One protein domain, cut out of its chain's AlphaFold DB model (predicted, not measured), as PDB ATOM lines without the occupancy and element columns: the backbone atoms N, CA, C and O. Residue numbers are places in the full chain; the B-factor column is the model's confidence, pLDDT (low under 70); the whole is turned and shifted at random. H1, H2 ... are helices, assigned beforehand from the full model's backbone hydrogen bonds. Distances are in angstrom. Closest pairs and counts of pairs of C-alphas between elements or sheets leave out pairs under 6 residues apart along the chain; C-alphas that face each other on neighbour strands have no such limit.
ATOM      1  N   ALA A   3     -30.571 -15.380  34.545       88.12
ATOM      2  CA  ALA A   3     -30.652 -14.821  35.894       88.12
ATOM      3  C   ALA A   3     -31.267 -13.404  35.931       88.12
ATOM      4  O   ALA A   3     -32.071 -13.122  36.812       88.12
ATOM      5  N   ARG A   4     -30.994 -12.552  34.930       84.62
ATOM      6  CA  ARG A   4     -31.577 -11.201  34.850       84.62
ATOM      7  C   ARG A   4     -33.091 -11.212  34.630       84.62
ATOM      8  O   ARG A   4     -33.779 -10.334  35.126       84.62
ATOM      9  N   GLU A   5     -33.625 -12.219  33.936       90.69
ATOM     10  CA  GLU A   5     -35.082 -12.393  33.774       90.69
ATOM     11  C   GLU A   5     -35.775 -12.737  35.102       90.69
ATOM     12  O   GLU A   5     -36.990 -12.602  35.222       90.69
ATOM     13  N   LEU A   6     -35.002 -13.191  36.092       93.81
ATOM     14  CA  LEU A   6     -35.449 -13.536  37.438       93.81
ATOM     15  C   LEU A   6     -35.072 -12.467  38.473       93.81
ATOM     16  O   LEU A   6     -35.145 -12.749  39.665       93.81
ATOM     17  N   ASP A   7     -34.660 -11.273  38.028       92.12
ATOM     18  CA  ASP A   7     -34.221 -10.168  38.893       92.12
ATOM     19  C   ASP A   7     -33.037 -10.549  39.809       92.12
ATOM     20  O   ASP A   7     -32.925 -10.125  40.957       92.12
ATOM     21  N   MET A   8     -32.147 -11.416  39.308       94.69
ATOM     22  CA  MET A   8     -30.953 -11.866  40.025       94.69
ATOM     23  C   MET A   8     -29.686 -11.232  39.452       94.69
ATOM     24  O   MET A   8     -29.460 -11.268  38.239       94.69
ATOM     25  N   TYR A   9     -28.814 -10.770  40.350       94.50
ATOM     26  CA  TYR A   9     -27.462 -10.328  40.016       94.50
ATOM     27  C   TYR A   9     -26.540 -11.509  39.703       94.50
ATOM     28  O   TYR A   9     -26.561 -12.541  40.381       94.50
ATOM     29  N   VAL A  10     -25.694 -11.341  38.690       94.44
ATOM     30  CA  VAL A  10     -24.656 -12.292  38.298       94.44
ATOM     31  C   VAL A  10     -23.287 -11.710  38.612       94.44
ATOM     32  O   VAL A  10     -22.806 -10.813  37.920       94.44
ATOM     33  N   HIS A  11     -22.642 -12.275  39.630       95.75
ATOM     34  CA  HIS A  11     -21.254 -11.983  39.973       95.75
ATOM     35  C   HIS A  11     -20.358 -13.158  39.580       95.75
ATOM     36  O   HIS A  11     -20.690 -14.315  39.851       95.75
ATOM     37  N   VAL A  12     -19.218 -12.860  38.965       96.31
ATOM     38  CA  VAL A  12     -18.235 -13.855  38.509       96.31
ATOM     39  C   VAL A  12     -16.925 -13.722  39.278       96.31
ATOM     40  O   VAL A  12     -16.580 -12.640  39.747       96.31
ATOM     41  N   TRP A  13     -16.214 -14.835  39.447       96.62
ATOM     42  CA  TRP A  13     -14.970 -14.924  40.212       96.62
ATOM     43  C   TRP A  13     -14.094 -16.076  39.679       96.62
ATOM     44  O   TRP A  13     -14.635 -17.029  39.123       96.62
ATOM     45  N   THR A  14     -12.767 -16.080  39.839       97.69
ATOM     46  CA  THR A  14     -11.884 -14.917  40.054       97.69
ATOM     47  C   THR A  14     -11.265 -14.561  38.712       97.69
ATOM     48  O   THR A  14     -10.594 -15.402  38.117       97.69
ATOM     49  N   ILE A  15     -11.492 -13.339  38.238       98.44
ATOM     50  CA  ILE A  15     -11.010 -12.912  36.923       98.44
ATOM     51  C   ILE A  15      -9.870 -11.923  37.114       98.44
ATOM     52  O   ILE A  15     -10.055 -10.889  37.749       98.44
ATOM     53  N   ASN A  16      -8.701 -12.243  36.566       98.25
ATOM     54  CA  ASN A  16      -7.478 -11.441  36.698       98.25
ATOM     55  C   ASN A  16      -6.886 -11.040  35.333       98.25
ATOM     56  O   ASN A  16      -5.801 -10.469  35.281       98.25
ATOM     57  N   ASP A  17      -7.578 -11.358  34.238       98.50
ATOM     58  CA  ASP A  17      -7.164 -11.036  32.874       98.50
ATOM     59  C   ASP A  17      -8.002  -9.886  32.292       98.50
ATOM     60  O   ASP A  17      -9.227  -9.867  32.426       98.50
ATOM     61  N   GLU A  18      -7.337  -8.921  31.648       98.44
ATOM     62  CA  GLU A  18      -7.986  -7.715  31.113       98.44
ATOM     63  C   GLU A  18      -8.948  -8.039  29.957       98.44
ATOM     64  O   GLU A  18     -10.033  -7.460  29.873       98.44
ATOM     65  N   GLU A  19      -8.570  -8.961  29.067       98.31
ATOM     66  CA  GLU A  19      -9.388  -9.351  27.915       98.31
ATOM     67  C   GLU A  19     -10.653 -10.078  28.384       98.31
ATOM     68  O   GLU A  19     -11.755  -9.774  27.922       98.31
ATOM     69  N   GLU A  20     -10.520 -10.968  29.368       98.25
ATOM     70  CA  GLU A  20     -11.653 -11.659  29.976       98.25
ATOM     71  C   GLU A  20     -12.601 -10.692  30.701       98.25
ATOM     72  O   GLU A  20     -13.818 -10.787  30.525       98.25
ATOM     73  N   MET A  21     -12.075  -9.718  31.458       98.12
ATOM     74  CA  MET A  21     -12.899  -8.679  32.094       98.12
ATOM     75  C   MET A  21     -13.741  -7.926  31.062       98.12
ATOM     76  O   MET A  21     -14.959  -7.819  31.224       98.12
ATOM     77  N   ARG A  22     -13.116  -7.449  29.976       97.69
ATOM     78  CA  ARG A  22     -13.815  -6.745  28.889       97.69
ATOM     79  C   ARG A  22     -14.882  -7.619  28.258       97.69
ATOM     80  O   ARG A  22     -16.032  -7.206  28.152       97.69
ATOM     81  N   PHE A  23     -14.524  -8.849  27.913       97.31
ATOM     82  CA  PHE A  23     -15.441  -9.796  27.299       97.31
ATOM     83  C   PHE A  23     -16.674 -10.055  28.174       97.31
ATOM     84  O   PHE A  23     -17.803 -10.020  27.683       97.31
ATOM     85  N   LEU A  24     -16.483 -10.264  29.479       96.56
ATOM     86  CA  LEU A  24     -17.574 -10.494  30.426       96.56
ATOM     87  C   LEU A  24     -18.487  -9.270  30.572       96.56
ATOM     88  O   LEU A  24     -19.712  -9.418  30.589       96.56
ATOM     89  N   ILE A  25     -17.906  -8.074  30.639       95.38
ATOM     90  CA  ILE A  25     -18.647  -6.815  30.752       95.38
ATOM     91  C   ILE A  25     -19.429  -6.532  29.462       95.38
ATOM     92  O   ILE A  25     -20.652  -6.406  29.502       95.38
ATOM     93  N   GLU A  26     -18.752  -6.482  28.315       95.31
ATOM     94  CA  GLU A  26     -19.336  -6.057  27.038       95.31
ATOM     95  C   GLU A  26     -20.283  -7.104  26.445       95.31
ATOM     96  O   GLU A  26     -21.334  -6.762  25.901       95.31
ATOM     97  N   THR A  27     -19.929  -8.391  26.541       94.12
ATOM     98  CA  THR A  27     -20.682  -9.460  25.865       94.12
ATOM     99  C   THR A  27     -21.794 -10.017  26.739       94.12
ATOM    100  O   THR A  27     -22.906 -10.250  26.260       94.12
ATOM    101  N   TYR A  28     -21.517 -10.264  28.023       90.88
ATOM    102  CA  TYR A  28     -22.482 -10.917  28.909       90.88
ATOM    103  C   TYR A  28     -23.276  -9.950  29.774       90.88
ATOM    104  O   TYR A  28     -24.328 -10.357  30.282       90.88
ATOM    105  N   GLY A  29     -22.807  -8.708  29.934       89.31
ATOM    106  CA  GLY A  29     -23.379  -7.764  30.883       89.31
ATOM    107  C   GLY A  29     -23.444  -8.405  32.262       89.31
ATOM    108  O   GLY A  29     -24.534  -8.626  32.779       89.31
ATOM    109  N   ILE A  30     -22.307  -8.825  32.810       93.75
ATOM    110  CA  ILE A  30     -22.260  -9.259  34.212       93.75
ATOM    111  C   ILE A  30     -22.498  -8.060  35.136       93.75
ATOM    112  O   ILE A  30     -22.328  -6.913  34.729       93.75
ATOM    113  N   ASP A  31     -22.922  -8.319  36.371       94.19
ATOM    114  CA  ASP A  31     -23.234  -7.258  37.338       94.19
ATOM    115  C   ASP A  31     -22.066  -6.997  38.304       94.19
ATOM    116  O   ASP A  31     -22.019  -5.966  38.967       94.19
ATOM    117  N   GLY A  32     -21.094  -7.911  38.369       94.75
ATOM    118  CA  GLY A  32     -19.885  -7.725  39.164       94.75
ATOM    119  C   GLY A  32     -18.795  -8.743  38.845       94.75
ATOM    120  O   GLY A  32     -19.078  -9.902  38.536       94.75
ATOM    121  N   ILE A  33     -17.542  -8.304  38.952       97.75
ATOM    122  CA  ILE A  33     -16.348  -9.148  38.848       97.75
ATOM    123  C   ILE A  33     -15.629  -9.124  40.192       97.75
ATOM    124  O   ILE A  33     -15.290  -8.061  40.705       97.75
ATOM    125  N   MET A  34     -15.368 -10.302  40.750       98.38
ATOM    126  CA  MET A  34     -14.435 -10.475  41.856       98.38
ATOM    127  C   MET A  34     -13.054 -10.772  41.268       98.38
ATOM    128  O   MET A  34     -12.893 -11.709  40.481       98.38
ATOM    129  N   THR A  35     -12.070  -9.963  41.644       98.38
ATOM    130  CA  THR A  35     -10.707  -9.995  41.110       98.38
ATOM    131  C   THR A  35      -9.693  -9.831  42.238       98.38
ATOM    132  O   THR A  35      -9.981  -9.179  43.244       98.38
ATOM    133  N   ASP A  36      -8.504 -10.397  42.051       98.56
ATOM    134  CA  ASP A  36      -7.343 -10.125  42.898       98.56
ATOM    135  C   ASP A  36      -6.619  -8.828  42.480       98.56
ATOM    136  O   ASP A  36      -5.776  -8.335  43.231       98.56
ATOM    137  N   ASP A  37      -6.967  -8.241  41.324       98.19
ATOM    138  CA  ASP A  37      -6.435  -6.968  40.815       98.19
ATOM    139  C   ASP A  37      -7.545  -5.901  40.643       98.19
ATOM    140  O   ASP A  37      -7.981  -5.594  39.527       98.19
ATOM    141  N   PRO A  38      -8.044  -5.303  41.750       97.88
ATOM    142  CA  PRO A  38      -9.051  -4.243  41.683       97.88
ATOM    143  C   PRO A  38      -8.640  -3.017  40.845       97.88
ATOM    144  O   PRO A  38      -9.508  -2.463  40.161       97.88
ATOM    145  N   PRO A  39      -7.368  -2.561  40.856       98.38
ATOM    146  CA  PRO A  39      -6.921  -1.491  39.965       98.38
ATOM    147  C   PRO A  39      -7.105  -1.809  38.479       98.38
ATOM    148  O   PRO A  39      -7.581  -0.944  37.742       98.38
ATOM    149  N   LEU A  40      -6.778  -3.030  38.038       98.31
ATOM    150  CA  LEU A  40      -6.989  -3.447  36.649       98.31
ATOM    151  C   LEU A  40      -8.472  -3.404  36.272       98.31
ATOM    152  O   LEU A  40      -8.829  -2.822  35.249       98.31
ATOM    153  N   LEU A  41      -9.342  -3.952  37.124       97.69
ATOM    154  CA  LEU A  41     -10.785  -3.919  36.887       97.69
ATOM    155  C   LEU A  41     -11.325  -2.483  36.823       97.69
ATOM    156  O   LEU A  41     -12.129  -2.177  35.948       97.69
ATOM    157  N   THR A  42     -10.848  -1.591  37.698       97.50
ATOM    158  CA  THR A  42     -11.237  -0.167  37.694       97.50
ATOM    159  C   THR A  42     -10.856   0.502  36.375       97.50
ATOM    160  O   THR A  42     -11.696   1.142  35.751       97.50
ATOM    161  N   LYS A  43      -9.623   0.288  35.897       98.06
ATOM    162  CA  LYS A  43      -9.170   0.797  34.595       98.06
ATOM    163  C   LYS A  43     -10.092   0.327  33.462       98.06
ATOM    164  O   LYS A  43     -10.473   1.133  32.621       98.06
ATOM    165  N   VAL A  44     -10.444  -0.959  33.434       97.56
ATOM    166  CA  VAL A  44     -11.325  -1.521  32.396       97.56
ATOM    167  C   VAL A  44     -12.717  -0.891  32.442       97.56
ATOM    168  O   VAL A  44     -13.231  -0.490  31.403       97.56
ATOM    169  N   ILE A  45     -13.310  -0.786  33.633       96.62
ATOM    170  CA  ILE A  45     -14.616  -0.154  33.883       96.62
ATOM    171  C   ILE A  45     -14.624   1.295  33.363       96.62
ATOM    172  O   ILE A  45     -15.491   1.653  32.562       96.62
ATOM    173  N   ASP A  46     -13.608   2.084  33.725       96.81
ATOM    174  CA  ASP A  46     -13.462   3.481  33.298       96.81
ATOM    175  C   ASP A  46     -13.303   3.611  31.774       96.81
ATOM    176  O   ASP A  46     -13.945   4.449  31.140       96.81
ATOM    177  N   GLU A  47     -12.465   2.771  31.160       97.25
ATOM    178  CA  GLU A  47     -12.225   2.788  29.712       97.25
ATOM    179  C   GLU A  47     -13.453   2.356  28.900       97.25
ATOM    180  O   GLU A  47     -13.639   2.822  27.774       97.25
ATOM    181  N   LEU A  48     -14.289   1.481  29.461       95.69
ATOM    182  CA  LEU A  48     -15.552   1.059  28.858       95.69
ATOM    183  C   LEU A  48     -16.695   2.053  29.112       95.69
ATOM    184  O   LEU A  48     -17.732   1.960  28.455       95.69
ATOM    185  N   GLY A  49     -16.522   3.011  30.030       94.69
ATOM    186  CA  GLY A  49     -17.554   3.988  30.375       94.69
ATOM    187  C   GLY A  49     -18.787   3.350  31.016       94.69
ATOM    188  O   GLY A  49     -19.911   3.787  30.768       94.69
TER     189      GLY A  49
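This is residues 3 to 49 of the 52 residues of a protein of Myxococcales bacterium (UniProt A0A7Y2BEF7). Two helices of equal residue count pack on each other at a steep tilt, and the stretch before them, residues 3 to 17, begins well away from them as an arm that makes the longest axis. Residues 11 to 12 of this stretch pair in parallel with residues 32 to 33 of the link between the helices. The printed part has 47 residues, with H1 then H2 and no named strand; its class is all helix, though under half of the residues, 22, are in named elements. It is compact, with a radius of gyration of the C-alphas of 10.6 A and spans of 31 by 21 by 14 A.

H1, residues 18 to 28, and H2, residues 38 to 48, touch, the closest C-alphas being those of Arg 22 and Val 44, 6.8 A apart. They run the same way at a steep tilt of 52 degrees. In H1 and H2 every O i to N i+4 pair is within hydrogen-bond range.

H1 begins at C-alpha 18 (-7.986, -7.715, 31.113) and is 15.0 A long. H2 is 15.3 A long and ends at C-alpha 48 (-15.552, 1.059, 28.858).

The C-alphas farthest apart, of Leu 6 and Pro 39, are 31.1 A apart. The link from H1 to H2 is short, the printed part has no cut, and no printed residue is under 70 in pLDDT.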